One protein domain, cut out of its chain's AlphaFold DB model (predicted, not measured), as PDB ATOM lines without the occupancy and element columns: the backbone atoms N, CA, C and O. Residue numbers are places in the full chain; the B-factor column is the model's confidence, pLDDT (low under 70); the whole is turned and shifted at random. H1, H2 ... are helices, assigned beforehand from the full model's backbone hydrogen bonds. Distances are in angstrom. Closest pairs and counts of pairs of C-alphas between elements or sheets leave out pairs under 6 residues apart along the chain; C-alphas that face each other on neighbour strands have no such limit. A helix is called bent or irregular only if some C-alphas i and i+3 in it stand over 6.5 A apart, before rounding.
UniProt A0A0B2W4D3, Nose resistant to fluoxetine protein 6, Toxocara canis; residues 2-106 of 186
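What this domain is: This is residues 2 to 106 of the 186 residues of the protein "Nose resistant to fluoxetine protein 6" of Toxocara canis (UniProt A0A0B2W4D3). Three long helical rods lie side by side in one row, with H5b, the longer arm of the bent helix H5, in the middle and H2 and H3 at its two sides. At one end of the row H1 runs outward beyond the start of H2, with residues 2 to 16 sticking out, while the short H4 and the arm H5a turn the chain back from H3 into H5b; at the other end residues 35 to 40 cross from H2 to H3. The printed part has 105 residues with five named helices, H1 to H5 in order along the chain, and no named strand; the class is all helix. The whole is loose, with a radius of gyration of the C-alphas of 17.4 A, and elongated, its C-alphas spanning 51 by 29 by 22 A.

How they stand to each other: H1, residues 2 to 13, touches no helix. It is close to but not clearly touching H2, residues 15 to 34: their closest C-alphas, those of Met 11 and Thr 17, are 7.6 A apart, and they run the same way at a shallow tilt of 26 degrees. H2 is irregular, with C-alphas 17 and 20 at 7.3 A, and has a kink of 30 degrees near residue 22. H3, residues 41 to 60, is apart from H2. H4, residues 63 to 67, and H3 meet only through their link. H5, residues 75 to 100, was assigned as one helix by its hydrogen bonds but is bent: C-alphas 82 and 85 are 7.6 A apart, and its arms H5a, residues 75 to 82, and H5b, residues 85 to 100, stand at a steep tilt of 58 degrees. H4 is close to but not clearly touching H5a, the closest C-alphas being those of Glu 65 and Asn 77 at 7.2 A. H5b touches H3, with the C-alphas of Ser 51 and Ala 91 closest at 4.6 A; they run opposite ways at a shallow tilt of 21 degrees. H5b also touches H2, with the C-alphas of Pro 21 and Ser 89 closest at 5.1 A; they run the same way at a shallow tilt of 27 degrees. Every O i to N i+4 pair is within hydrogen-bond range in H3, H4, H5a and H5b, against 7 of 8 in H1 and 12 of 16 in H2.

Where its parts are: H1 begins at C-alpha 2, at (291.175, 377.624, 162.777), and measures 16.5 A from first to last C-alpha. H2 measures 28.5 A and ends at C-alpha 34, at (273.782, 411.649, 194.344). H3 measures 28.6 A, and the five residues of H4 follow after residues 61 and 62. H5a begins at C-alpha 75 and measures 10.6 A; H5b measures 22.4 A and ends at C-alpha 100, at (284.086, 404.342, 198.369).

The domain as a whole: The two C-alphas farthest apart are those of Val 2 and Ser 40, at 53.3 A. Residues 2 to 16, of which 2 to 13 belong to H1, stand free, as do residues 66 to 72; the body without them has 83 residues and spans 46 by 25 by 16 A. The printed part has no cut. The links H1 to H2 and H3 to H4 are tight, the links H2 to H3 and H4 to H5 are short, and no link is long. The mean pLDDT of the printed part is 86.7; 15 residues are under 70, namely residues 2 to 13 and 15 to 17, and the mean of H1 is 57.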
ATOM      1  N   VAL A   2     291.619 376.283 163.251       43.81
ATOM      2  CA  VAL A   2     291.175 377.624 162.777       43.81
ATOM      3  C   VAL A   2     289.745 378.009 163.223       43.81
ATOM      4  O   VAL A   2     289.491 379.168 163.537       43.81
ATOM      5  N   HIS A   3     288.824 377.045 163.341       45.88
ATOM      6  CA  HIS A   3     287.416 377.318 163.677       45.88
ATOM      7  C   HIS A   3     287.153 377.772 165.127       45.88
ATOM      8  O   HIS A   3     286.242 378.567 165.345       45.88
ATOM      9  N   ILE A   4     287.944 377.329 166.113       52.94
ATOM     10  CA  ILE A   4     287.749 377.723 167.527       52.94
ATOM     11  C   ILE A   4     288.098 379.207 167.719       52.94
ATOM     12  O   ILE A   4     287.392 379.936 168.413       52.94
ATOM     13  N   TYR A   5     289.150 379.679 167.042       49.81
ATOM     14  CA  TYR A   5     289.548 381.084 167.088       49.81
ATOM     15  C   TYR A   5     288.504 382.001 166.451       49.81
ATOM     16  O   TYR A   5     288.247 383.066 166.999       49.81
ATOM     17  N   ALA A   6     287.861 381.592 165.352       55.47
ATOM     18  CA  ALA A   6     286.819 382.396 164.711       55.47
ATOM     19  C   ALA A   6     285.664 382.718 165.679       55.47
ATOM     20  O   ALA A   6     285.280 383.879 165.809       55.47
ATOM     21  N   GLY A   7     285.182 381.726 166.437       59.12
ATOM     22  CA  GLY A   7     284.129 381.932 167.439       59.12
ATOM     23  C   GLY A   7     284.571 382.797 168.626       59.12
ATOM     24  O   GLY A   7     283.810 383.649 169.093       59.12
ATOM     25  N   LEU A   8     285.818 382.633 169.092       60.16
ATOM     26  CA  LEU A   8     286.368 383.446 170.182       60.16
ATOM     27  C   LEU A   8     286.516 384.915 169.766       60.16
ATOM     28  O   LEU A   8     286.108 385.802 170.514       60.16
ATOM     29  N   TRP A   9     287.047 385.167 168.564       61.25
ATOM     30  CA  TRP A   9     287.171 386.505 167.985       61.25
ATOM     31  C   TRP A   9     285.809 387.138 167.729       61.25
ATOM     32  O   TRP A   9     285.635 388.308 168.050       61.25
ATOM     33  N   GLU A  10     284.817 386.389 167.241       64.31
ATOM     34  CA  GLU A  10     283.462 386.916 167.080       64.31
ATOM     35  C   GLU A  10     282.826 387.316 168.416       64.31
ATOM     36  O   GLU A  10     282.243 388.397 168.510       64.31
ATOM     37  N   MET A  11     282.954 386.499 169.467       61.78
ATOM     38  CA  MET A  11     282.447 386.861 170.796       61.78
ATOM     39  C   MET A  11     283.211 388.039 171.411       61.78
ATOM     40  O   MET A  11     282.596 388.935 172.000       61.78
ATOM     41  N   TYR A  12     284.541 388.068 171.286       63.12
ATOM     42  CA  TYR A  12     285.366 389.131 171.857       63.12
ATOM     43  C   TYR A  12     285.299 390.442 171.073       63.12
ATOM     44  O   TYR A  12     285.415 391.499 171.690       63.12
ATOM     45  N   ALA A  13     285.085 390.422 169.761       65.56
ATOM     46  CA  ALA A  13     284.996 391.637 168.958       65.56
ATOM     47  C   ALA A  13     283.694 392.407 169.215       65.56
ATOM     48  O   ALA A  13     283.662 393.623 169.054       65.56
ATOM     49  N   ARG A  14     282.623 391.732 169.656       70.75
ATOM     50  CA  ARG A  14     281.299 392.341 169.865       70.75
ATOM     51  C   ARG A  14     281.273 393.209 171.137       70.75
ATOM     52  O   ARG A  14     281.278 392.658 172.247       70.75
ATOM     53  N   PRO A  15     281.197 394.553 171.029       65.88
ATOM     54  CA  PRO A  15     281.269 395.448 172.187       65.88
ATOM     55  C   PRO A  15     280.015 395.375 173.070       65.88
ATOM     56  O   PRO A  15     280.112 395.485 174.290       65.88
ATOM     57  N   TYR A  16     278.844 395.095 172.489       69.50
ATOM     58  CA  TYR A  16     277.574 395.013 173.221       69.50
ATOM     59  C   TYR A  16     277.558 393.908 174.285       69.50
ATOM     60  O   TYR A  16     276.935 394.065 175.332       69.50
ATOM     61  N   THR A  17     278.321 392.830 174.087       67.62
ATOM     62  CA  THR A  17     278.441 391.741 175.072       67.62
ATOM     63  C   THR A  17     279.206 392.150 176.343       67.62
ATOM     64  O   THR A  17     279.238 391.391 177.316       67.62
ATOM     65  N   LYS A  18     279.814 393.346 176.339       71.38
ATOM     66  CA  LYS A  18     280.550 393.963 177.454       71.38
ATOM     67  C   LYS A  18     279.862 395.224 177.995       71.38
ATOM     68  O   LYS A  18     280.411 395.888 178.869       71.38
ATOM     69  N   CYS A  19     278.668 395.552 177.500       82.25
ATOM     70  CA  CYS A  19     277.940 396.753 177.909       82.25
ATOM     71  C   CYS A  19     277.420 396.655 179.354       82.25
ATOM     72  O   CYS A  19     277.436 397.642 180.081       82.25
ATOM     73  N   GLY A  20     277.029 395.453 179.804       84.69
ATOM     74  CA  GLY A  20     276.489 395.229 181.153       84.69
ATOM     75  C   GLY A  20     277.370 395.810 182.269       84.69
ATOM     76  O   GLY A  20     276.884 396.646 183.034       84.69
ATOM     77  N   PRO A  21     278.670 395.457 182.329       87.75
ATOM     78  CA  PRO A  21     279.561 396.024 183.332       87.75
ATOM     79  C   PRO A  21     279.738 397.537 183.270       87.75
ATOM     80  O   PRO A  21     279.787 398.201 184.306       87.75
ATOM     81  N   PHE A  22     279.785 398.094 182.061       87.56
ATOM     82  CA  PHE A  22     279.888 399.534 181.863       87.56
ATOM     83  C   PHE A  22     278.656 400.278 182.403       87.56
ATOM     84  O   PHE A  22     278.795 401.274 183.118       87.56
ATOM     85  N   LEU A  23     277.453 399.771 182.117       91.75
ATOM     86  CA  LEU A  23     276.201 400.356 182.601       91.75
ATOM     87  C   LEU A  23     276.095 400.279 184.126       91.75
ATOM     88  O   LEU A  23     275.796 401.287 184.763       91.75
ATOM     89  N   LEU A  24     276.389 399.121 184.725       93.38
ATOM     90  CA  LEU A  24     276.348 398.954 186.182       93.38
ATOM     91  C   LEU A  24     277.348 399.867 186.896       93.38
ATOM     92  O   LEU A  24     276.996 400.495 187.893       93.38
ATOM     93  N   GLY A  25     278.571 399.989 186.371       92.69
ATOM     94  CA  GLY A  25     279.570 400.912 186.909       92.69
ATOM     95  C   GLY A  25     279.128 402.374 186.818       92.69
ATOM     96  O   GLY A  25     279.262 403.118 187.788       92.69
ATOM     97  N   SER A  26     278.542 402.773 185.687       93.81
ATOM     98  CA  SER A  26     278.051 404.140 185.472       93.81
ATOM     99  C   SER A  26     276.880 404.481 186.399       93.81
ATOM    100  O   SER A  26     276.881 405.533 187.037       93.81
ATOM    101  N   LEU A  27     275.912 403.568 186.533       95.12
ATOM    102  CA  LEU A  27     274.775 403.715 187.445       95.12
ATOM    103  C   LEU A  27     275.227 403.790 188.904       95.12
ATOM    104  O   LEU A  27     274.731 404.629 189.654       95.12
ATOM    105  N   LEU A  28     276.191 402.955 189.304       95.75
ATOM    106  CA  LEU A  28     276.774 403.027 190.639       95.75
ATOM    107  C   LEU A  28     277.465 404.374 190.872       95.75
ATOM    108  O   LEU A  28     277.263 404.980 191.920       95.75
ATOM    109  N   GLY A  29     278.272 404.842 189.919       94.19
ATOM    110  CA  GLY A  29     278.951 406.133 190.019       94.19
ATOM    111  C   GLY A  29     277.962 407.283 190.205       94.19
ATOM    112  O   GLY A  29     278.141 408.106 191.101       94.19
ATOM    113  N   TYR A  30     276.874 407.284 189.429       95.94
ATOM    114  CA  TYR A  30     275.780 408.242 189.586       95.94
ATOM    115  C   TYR A  30     275.105 408.131 190.961       95.94
ATOM    116  O   TYR A  30     274.903 409.137 191.635       95.94
ATOM    117  N   TYR A  31     274.818 406.912 191.423       95.00
ATOM    118  CA  TYR A  31     274.234 406.684 192.745       95.00
ATOM    119  C   TYR A  31     275.128 407.210 193.878       95.00
ATOM    120  O   TYR A  31     274.646 407.904 194.772       95.00
ATOM    121  N   ILE A  32     276.432 406.926 193.835       94.75
ATOM    122  CA  ILE A  32     277.403 407.430 194.816       94.75
ATOM    123  C   ILE A  32     277.462 408.959 194.767       94.75
ATOM    124  O   ILE A  32     277.490 409.594 195.812       94.75
ATOM    125  N   PHE A  33     277.444 409.555 193.574       93.88
ATOM    126  CA  PHE A  33     277.460 411.009 193.414       93.88
ATOM    127  C   PHE A  33     276.218 411.684 194.016       93.88
ATOM    128  O   PHE A  33     276.327 412.726 194.658       93.88
ATOM    129  N   CYS A  34     275.036 411.091 193.839       94.25
ATOM    130  CA  CYS A  34     273.782 411.649 194.344       94.25
ATOM    131  C   CYS A  34     273.531 411.380 195.834       94.25
ATOM    132  O   CYS A  34     272.635 411.993 196.417       94.25
ATOM    133  N   THR A  35     274.260 410.454 196.461       91.12
ATOM    134  CA  THR A  35     273.997 410.035 197.842       91.12
ATOM    135  C   THR A  35     275.086 410.501 198.800       91.12
ATOM    136  O   THR A  35     276.274 410.405 198.532       91.12
ATOM    137  N   ASN A  36     274.679 410.953 199.988       88.38
ATOM    138  CA  ASN A  36     275.593 411.292 201.088       88.38
ATOM    139  C   ASN A  36     275.718 410.145 202.107       88.38
ATOM    140  O   ASN A  36     275.977 410.362 203.291       88.38
ATOM    141  N   ILE A  37     275.465 408.909 201.670       90.12
ATOM    142  CA  ILE A  37     275.467 407.740 202.550       90.12
ATOM    143  C   ILE A  37     276.907 407.413 202.938       90.12
ATOM    144  O   ILE A  37     277.785 407.293 202.090       90.12
ATOM    145  N   GLN A  38     277.132 407.201 204.231       92.44
ATOM    146  CA  GLN A  38     278.393 406.685 204.747       92.44
ATOM    147  C   GLN A  38     278.159 405.332 205.412       92.44
ATOM    148  O   GLN A  38     277.311 405.180 206.293       92.44
ATOM    149  N   LEU A  39     278.933 404.334 205.001       91.75
ATOM    150  CA  LEU A  39     278.936 403.006 205.591       91.75
ATOM    151  C   LEU A  39     279.886 402.961 206.789       91.75
ATOM    152  O   LEU A  39     281.027 403.438 206.734       91.75
ATOM    153  N   SER A  40     279.429 402.323 207.868       93.81
ATOM    154  CA  SER A  40     280.304 401.962 208.984       93.81
ATOM    155  C   SER A  40     281.350 400.938 208.534       93.81
ATOM    156  O   SER A  40     281.109 400.152 207.611       93.81
ATOM    157  N   GLY A  41     282.506 400.905 209.204       90.94
ATOM    158  CA  GLY A  41     283.601 399.999 208.845       90.94
ATOM    159  C   GLY A  41     283.185 398.523 208.814       90.94
ATOM    160  O   GLY A  41     283.576 397.801 207.902       90.94
ATOM    161  N   MET A  42     282.339 398.079 209.751       92.75
ATOM    162  CA  MET A  42     281.841 396.696 209.787       92.75
ATOM    163  C   MET A  42     280.912 396.377 208.610       92.75
ATOM    164  O   MET A  42     281.089 395.350 207.961       92.75
ATOM    165  N   LYS A  43     279.960 397.268 208.291       94.19
ATOM    166  CA  LYS A  43     279.039 397.077 207.157       94.19
ATOM    167  C   LYS A  43     279.790 397.080 205.826       94.19
ATOM    168  O   LYS A  43     279.563 396.206 205.000       94.19
ATOM    169  N   SER A  44     280.724 398.016 205.654       95.06
ATOM    170  CA  SER A  44     281.605 398.082 204.484       95.06
ATOM    171  C   SER A  44     282.414 396.790 204.319       95.06
ATOM    172  O   SER A  44     282.386 396.192 203.249       95.06
ATOM    173  N   LYS A  45     283.056 396.288 205.386       93.88
ATOM    174  CA  LYS A  45     283.789 395.011 205.341       93.88
ATOM    175  C   LYS A  45     282.889 393.830 204.984       93.88
ATOM    176  O   LYS A  45     283.305 393.001 204.185       93.88
ATOM    177  N   LEU A  46     281.678 393.766 205.540       96.56
ATOM    178  CA  LEU A  46     280.732 392.691 205.248       96.56
ATOM    179  C   LEU A  46     280.327 392.697 203.768       96.56
ATOM    180  O   LEU A  46     280.424 391.662 203.115       96.56
ATOM    181  N   ILE A  47     279.958 393.863 203.226       96.81
ATOM    182  CA  ILE A  47     279.600 394.023 201.806       96.81
ATOM    183  C   ILE A  47     280.803 393.720 200.904       96.81
ATOM    184  O   ILE A  47     280.663 393.066 199.873       96.81
ATOM    185  N   LEU A  48     282.006 394.146 201.292       95.75
ATOM    186  CA  LEU A  48     283.227 393.828 200.557       95.75
ATOM    187  C   LEU A  48     283.504 392.316 200.558       95.75
ATOM    188  O   LEU A  48     283.782 391.739 199.515       95.75
ATOM    189  N   SER A  49     283.392 391.646 201.706       95.94
ATOM    190  CA  SER A  49     283.588 390.195 201.767       95.94
ATOM    191  C   SER A  49     282.533 389.435 200.967       95.94
ATOM    192  O   SER A  49     282.883 388.526 200.221       95.94
ATOM    193  N   SER A  50     281.258 389.828 201.059       97.56
ATOM    194  CA  SER A  50     280.179 389.152 200.339       97.56
ATOM    195  C   SER A  50     280.283 389.367 198.833       97.56
ATOM    196  O   SER A  50     280.056 388.432 198.073       97.56
ATOM    197  N   SER A  51     280.694 390.558 198.391       97.50
ATOM    198  CA  SER A  51     280.945 390.834 196.975       97.50
ATOM    199  C   SER A  51     282.130 390.047 196.423       97.50
ATOM    200  O   SER A  51     282.016 389.488 195.337       97.50
ATOM    201  N   ILE A  52     283.235 389.926 197.164       96.56
ATOM    202  CA  ILE A  52     284.369 389.090 196.736       96.56
ATOM    203  C   ILE A  52     283.944 387.621 196.639       96.56
ATOM    204  O   ILE A  52     284.225 386.974 195.630       96.56
ATOM    205  N   VAL A  53     283.225 387.102 197.640       97.62
ATOM    206  CA  VAL A  53     282.701 385.727 197.614       97.62
ATOM    207  C   VAL A  53     281.771 385.524 196.419       97.62
ATOM    208  O   VAL A  53     281.924 384.541 195.701       97.62
ATOM    209  N   LEU A  54     280.864 386.467 196.150       97.62
ATOM    210  CA  LEU A  54     279.956 386.401 195.006       97.62
ATOM    211  C   LEU A  54     280.708 386.422 193.668       97.62
ATOM    212  O   LEU A  54     280.371 385.657 192.766       97.62
ATOM    213  N   ALA A  55     281.741 387.257 193.534       96.50
ATOM    214  CA  ALA A  55     282.565 387.318 192.331       96.50
ATOM    215  C   ALA A  55     283.292 385.986 192.087       96.50
ATOM    216  O   ALA A  55     283.212 385.436 190.990       96.50
ATOM    217  N   VAL A  56     283.940 385.435 193.118       94.88
ATOM    218  CA  VAL A  56     284.643 384.144 193.041       94.88
ATOM    219  C   VAL A  56     283.666 383.000 192.752       94.88
ATOM    220  O   VAL A  56     283.931 382.181 191.875       94.88
ATOM    221  N   ALA A  57     282.513 382.973 193.424       95.44
ATOM    222  CA  ALA A  57     281.468 381.982 193.185       95.44
ATOM    223  C   ALA A  57     280.921 382.062 191.755       95.44
ATOM    224  O   ALA A  57     280.656 381.034 191.146       95.44
ATOM    225  N   THR A  58     280.803 383.267 191.193       95.31
ATOM    226  CA  THR A  58     280.369 383.441 189.802       95.31
ATOM    227  C   THR A  58     281.412 382.906 188.824       95.31
ATOM    228  O   THR A  58     281.036 382.246 187.869       95.31
ATOM    229  N   VAL A  59     282.710 383.128 189.067       92.81
ATOM    230  CA  VAL A  59     283.791 382.594 188.212       92.81
ATOM    231  C   VAL A  59     283.800 381.063 188.207       92.81
ATOM    232  O   VAL A  59     283.913 380.454 187.146       92.81
ATOM    233  N   TYR A  60     283.643 380.439 189.375       92.56
ATOM    234  CA  TYR A  60     283.620 378.979 189.503       92.56
ATOM    235  C   TYR A  60     282.237 378.352 189.293       92.56
ATOM    236  O   TYR A  60     282.110 377.130 189.285       92.56
ATOM    237  N   GLY A  61     281.206 379.161 189.050       91.75
ATOM    238  CA  GLY A  61     279.856 378.685 188.760       91.75
ATOM    239  C   GLY A  61     279.760 377.883 187.462       91.75
ATOM    240  O   GLY A  61     278.774 377.203 187.249       91.75
ATOM    241  N   ILE A  62     280.778 377.887 186.602       90.25
ATOM    242  CA  ILE A  62     280.770 377.031 185.412       90.25
ATOM    243  C   ILE A  62     281.124 375.564 185.706       90.25
ATOM    244  O   ILE A  62     280.896 374.707 184.861       90.25
ATOM    245  N   LEU A  63     281.667 375.237 186.884       89.94
ATOM    246  CA  LEU A  63     282.159 373.885 187.182       89.94
ATOM    247  C   LEU A  63     281.123 372.749 187.022       89.94
ATOM    248  O   LEU A  63     281.535 371.680 186.575       89.94
ATOM    249  N   PRO A  64     279.816 372.918 187.323       89.06
ATOM    250  CA  PRO A  64     278.800 371.891 187.055       89.06
ATOM    251  C   PRO A  64     278.774 371.388 185.611       89.06
ATOM    252  O   PRO A  64     278.579 370.193 185.406       89.06
ATOM    253  N   GLU A  65     279.072 372.251 184.637       85.94
ATOM    254  CA  GLU A  65     279.184 371.859 183.225       85.94
ATOM    255  C   GLU A  65     280.331 370.864 182.997       85.94
ATOM    256  O   GLU A  65     280.217 369.930 182.212       85.94
ATOM    257  N   TYR A  66     281.430 371.019 183.734       84.00
ATOM    258  CA  TYR A  66     282.590 370.131 183.647       84.00
ATOM    259  C   TYR A  66     282.406 368.837 184.452       84.00
ATOM    260  O   TYR A  66     283.057 367.837 184.159       84.00
ATOM    261  N   TRP A  67     281.543 368.824 185.476       86.12
ATOM    262  CA  TRP A  67     281.189 367.589 186.193       86.12
ATOM    263  C   TRP A  67     280.249 366.698 185.378       86.12
ATOM    264  O   TRP A  67     280.284 365.476 185.529       86.12
ATOM    265  N   HIS A  68     279.419 367.298 184.522       85.94
ATOM    266  CA  HIS A  68     278.401 366.593 183.750       85.94
ATOM    267  C   HIS A  68     278.376 367.028 182.273       85.94
ATOM    268  O   HIS A  68     277.350 367.526 181.804       85.94
ATOM    269  N   PRO A  69     279.464 366.797 181.513       80.31
ATOM    270  CA  PRO A  69     279.605 367.308 180.144       80.31
ATOM    271  C   PRO A  69     278.527 366.793 179.174       80.31
ATOM    272  O   PRO A  69     278.172 367.480 178.219       80.31
ATOM    273  N   ASP A  70     277.956 365.614 179.432       84.38
ATOM    274  CA  ASP A  70     276.960 364.985 178.554       84.38
ATOM    275  C   ASP A  70     275.506 365.401 178.857       84.38
ATOM    276  O   ASP A  70     274.581 364.971 178.167       84.38
ATOM    277  N   GLN A  71     275.262 366.236 179.878       80.44
ATOM    278  CA  GLN A  71     273.900 366.658 180.253       80.44
ATOM    279  C   GLN A  71     273.263 367.652 179.270       80.44
ATOM    280  O   GLN A  71     272.055 367.893 179.333       80.44
ATOM    281  N   GLY A  72     274.045 368.211 178.343       79.25
ATOM    282  CA  GLY A  72     273.562 369.155 177.341       79.25
ATOM    283  C   GLY A  72     273.029 370.460 177.948       79.25
ATOM    284  O   GLY A  72     273.506 370.955 178.970       79.25
ATOM    285  N   ASN A  73     272.036 371.067 177.295       81.31
ATOM    286  CA  ASN A  73     271.544 372.389 177.681       81.31
ATOM    287  C   ASN A  73     270.552 372.323 178.856       81.31
ATOM    288  O   ASN A  73     269.334 372.314 178.667       81.31
ATOM    289  N   THR A  74     271.078 372.266 180.078       89.31
ATOM    290  CA  THR A  74     270.278 372.314 181.307       89.31
ATOM    291  C   THR A  74     269.778 373.733 181.604       89.31
ATOM    292  O   THR A  74     270.384 374.726 181.199       89.31
ATOM    293  N   LEU A  75     268.696 373.859 182.385       91.25
ATOM    294  CA  LEU A  75     268.222 375.166 182.868       91.25
ATOM    295  C   LEU A  75     269.334 375.944 183.593       91.25
ATOM    296  O   LEU A  75     269.431 377.162 183.454       91.25
ATOM    297  N   TYR A  76     270.187 375.235 184.334       90.38
ATOM    298  CA  TYR A  76     271.342 375.817 185.005       90.38
ATOM    299  C   TYR A  76     272.304 376.476 184.012       90.38
ATOM    300  O   TYR A  76     272.631 377.649 184.179       90.38
ATOM    301  N   ASN A  77     272.689 375.766 182.949       88.94
ATOM    302  CA  ASN A  77     273.623 376.263 181.936       88.94
ATOM    303  C   ASN A  77     273.078 377.487 181.204       88.94
ATOM    304  O   ASN A  77     273.815 378.453 180.986       88.94
ATOM    305  N   VAL A  78     271.778 377.485 180.887       90.38
ATOM    306  CA  VAL A  78     271.098 378.642 180.287       90.38
ATOM    307  C   VAL A  78     271.173 379.850 181.216       90.38
ATOM    308  O   VAL A  78     271.620 380.921 180.804       90.38
ATOM    309  N   LEU A  79     270.757 379.687 182.476       93.00
ATOM    310  CA  LEU A  79     270.724 380.784 183.444       93.00
ATOM    311  C   LEU A  79     272.125 381.299 183.763       93.00
ATOM    312  O   LEU A  79     272.343 382.511 183.770       93.00
ATOM    313  N   TYR A  80     273.081 380.399 183.979       92.19
ATOM    314  CA  TYR A  80     274.467 380.760 184.233       92.19
ATOM    315  C   TYR A  80     275.036 381.550 183.055       92.19
ATOM    316  O   TYR A  80     275.473 382.683 183.243       92.19
ATOM    317  N   THR A  81     274.940 381.024 181.829       88.06
ATOM    318  CA  THR A  81     275.472 381.679 180.621       88.06
ATOM    319  C   THR A  81     274.811 383.035 180.351       88.06
ATOM    320  O   THR A  81     275.475 383.960 179.879       88.06
ATOM    321  N   ALA A  82     273.529 383.194 180.690       89.06
ATOM    322  CA  ALA A  82     272.819 384.462 180.546       89.06
ATOM    323  C   ALA A  82     273.204 385.502 181.616       89.06
ATOM    324  O   ALA A  82     273.256 386.697 181.323       89.06
ATOM    325  N   LEU A  83     273.467 385.073 182.856       91.81
ATOM    326  CA  LEU A  83     273.558 385.975 184.009       91.81
ATOM    327  C   LEU A  83     274.980 386.207 184.523       91.81
ATOM    328  O   LEU A  83     275.212 387.239 185.156       91.81
ATOM    329  N   PHE A  84     275.938 385.313 184.257       92.44
ATOM    330  CA  PHE A  84     277.251 385.335 184.919       92.44
ATOM    331  C   PHE A  84     277.968 386.686 184.790       92.44
ATOM    332  O   PHE A  84     278.507 387.198 185.765       92.44
ATOM    333  N   ARG A  85     277.923 387.324 183.611       89.44
ATOM    334  CA  ARG A  85     278.566 388.633 183.386       89.44
ATOM    335  C   ARG A  85     277.925 389.739 184.221       89.44
ATOM    336  O   ARG A  85     278.629 390.590 184.763       89.44
ATOM    337  N   THR A  86     276.599 389.719 184.333       92.44
ATOM    338  CA  THR A  86     275.821 390.701 185.099       92.44
ATOM    339  C   THR A  86     276.038 390.510 186.594       92.44
ATOM    340  O   THR A  86     276.315 391.481 187.293       92.44
ATOM    341  N   VAL A  87     275.983 389.266 187.081       94.81
ATOM    342  CA  VAL A  87     276.210 388.939 188.497       94.81
ATOM    343  C   VAL A  87     277.643 389.276 188.905       94.81
ATOM    344  O   VAL A  87     277.844 389.958 189.910       94.81
ATOM    345  N   PHE A  88     278.635 388.892 188.095       95.00
ATOM    346  CA  PHE A  88     280.034 389.237 188.341       95.00
ATOM    347  C   PHE A  88     280.226 390.755 188.390       95.00
ATOM    348  O   PHE A  88     280.839 391.280 189.316       95.00
ATOM    349  N   SER A  89     279.648 391.490 187.439       94.38
ATOM    350  CA  SER A  89     279.744 392.946 187.454       94.38
ATOM    351  C   SER A  89     279.049 393.586 188.653       94.38
ATOM    352  O   SER A  89     279.564 394.572 189.177       94.38
ATOM    353  N   ALA A  90     277.889 393.080 189.069       95.38
ATOM    354  CA  ALA A  90     277.198 393.578 190.251       95.38
ATOM    355  C   ALA A  90     278.041 393.339 191.510       95.38
ATOM    356  O   ALA A  90     278.143 394.221 192.359       95.38
ATOM    357  N   ALA A  91     278.722 392.193 191.595       97.19
ATOM    358  CA  ALA A  91     279.671 391.907 192.662       97.19
ATOM    359  C   ALA A  91     280.819 392.934 192.687       97.19
ATOM    360  O   ALA A  91     281.072 393.541 193.726       97.19
ATOM    361  N   ILE A  92     281.456 393.223 191.547       95.50
ATOM    362  CA  ILE A  92     282.509 394.252 191.472       95.50
ATOM    363  C   ILE A  92     281.971 395.645 191.839       95.50
ATOM    364  O   ILE A  92     282.617 396.376 192.589       95.50
ATOM    365  N   ALA A  93     280.773 396.003 191.373       96.12
ATOM    366  CA  ALA A  93     280.118 397.262 191.722       96.12
ATOM    367  C   ALA A  93     279.898 397.382 193.243       96.12
ATOM    368  O   ALA A  93     280.245 398.397 193.844       96.12
ATOM    369  N   LEU A  94     279.407 396.327 193.897       96.31
ATOM    370  CA  LEU A  94     279.246 396.292 195.353       96.31
ATOM    371  C   LEU A  94     280.585 396.405 196.094       96.31
ATOM    372  O   LEU A  94     280.653 397.101 197.107       96.31
ATOM    373  N   ALA A  95     281.649 395.779 195.585       95.69
ATOM    374  CA  ALA A  95     282.988 395.901 196.159       95.69
ATOM    375  C   ALA A  95     283.497 397.353 196.099       95.69
ATOM    376  O   ALA A  95     284.004 397.877 197.092       95.69
ATOM    377  N   ILE A  96     283.304 398.031 194.962       94.50
ATOM    378  CA  ILE A  96     283.647 399.450 194.793       94.50
ATOM    379  C   ILE A  96     282.810 400.314 195.744       94.50
ATOM    380  O   ILE A  96     283.368 401.128 196.479       94.50
ATOM    381  N   ALA A  97     281.493 400.103 195.789       95.06
ATOM    382  CA  ALA A  97     280.588 400.836 196.672       95.06
ATOM    383  C   ALA A  97     280.995 400.697 198.146       95.06
ATOM    384  O   ALA A  97     281.039 401.683 198.880       95.06
ATOM    385  N   ALA A  98     281.350 399.481 198.569       94.94
ATOM    386  CA  ALA A  98     281.795 399.199 199.925       94.94
ATOM    387  C   ALA A  98     283.065 399.969 200.298       94.94
ATOM    388  O   ALA A  98     283.183 400.409 201.441       94.94
ATOM    389  N   LEU A  99     284.003 400.134 199.362       93.31
ATOM    390  CA  LEU A  99     285.251 400.866 199.583       93.31
ATOM    391  C   LEU A  99     285.045 402.385 199.551       93.31
ATOM    392  O   LEU A  99     285.566 403.075 200.423       93.31
ATOM    393  N   VAL A 100     284.279 402.897 198.582       93.25
ATOM    394  CA  VAL A 100     284.086 404.342 198.369       93.25
ATOM    395  C   VAL A 100     283.182 404.964 199.431       93.25
ATOM    396  O   VAL A 100     283.491 406.035 199.942       93.25
ATOM    397  N   LEU A 101     282.094 404.290 199.811       93.75
ATOM    398  CA  LEU A 101     281.147 404.806 200.808       93.75
ATOM    399  C   LEU A 101     281.643 404.618 202.251       93.75
ATOM    400  O   LEU A 101     280.947 404.985 203.198       93.75
ATOM    401  N   ARG A 102     282.812 404.007 202.469       93.56
ATOM    402  CA  ARG A 102     283.335 403.766 203.817       93.56
ATOM    403  C   ARG A 102     283.777 405.079 204.466       93.56
ATOM    404  O   ARG A 102     284.561 405.828 203.900       93.56
ATOM    405  N   LYS A 103     283.349 405.307 205.711       89.56
ATOM    406  CA  LYS A 103     283.727 406.506 206.485       89.56
ATOM    407  C   LYS A 103     285.224 406.584 206.822       89.56
ATOM    408  O   LYS A 103     285.797 407.662 206.931       89.56
ATOM    409  N   GLU A 104     285.846 405.435 207.048       89.44
ATOM    410  CA  GLU A 104     287.250 405.314 207.449       89.44
ATOM    411  C   GLU A 104     288.163 405.145 206.234       89.44
ATOM    412  O   GLU A 104     287.808 404.447 205.280       89.44
ATOM    413  N   ARG A 105     289.390 405.675 206.315       82.62
ATOM    414  CA  ARG A 105     290.421 405.390 205.310       82.62
ATOM    415  C   ARG A 105     290.767 403.903 205.310       82.62
ATOM    416  O   ARG A 105     291.061 403.312 206.349       82.62
ATOM    417  N   VAL A 106     290.769 403.308 204.122       84.69
ATOM    418  CA  VAL A 106     291.218 401.932 203.910       84.69
ATOM    419  C   VAL A 106     292.723 401.950 203.673       84.69
ATOM    420  O   VAL A 106     293.187 402.560 202.714       84.69
TER     421      VAL A 106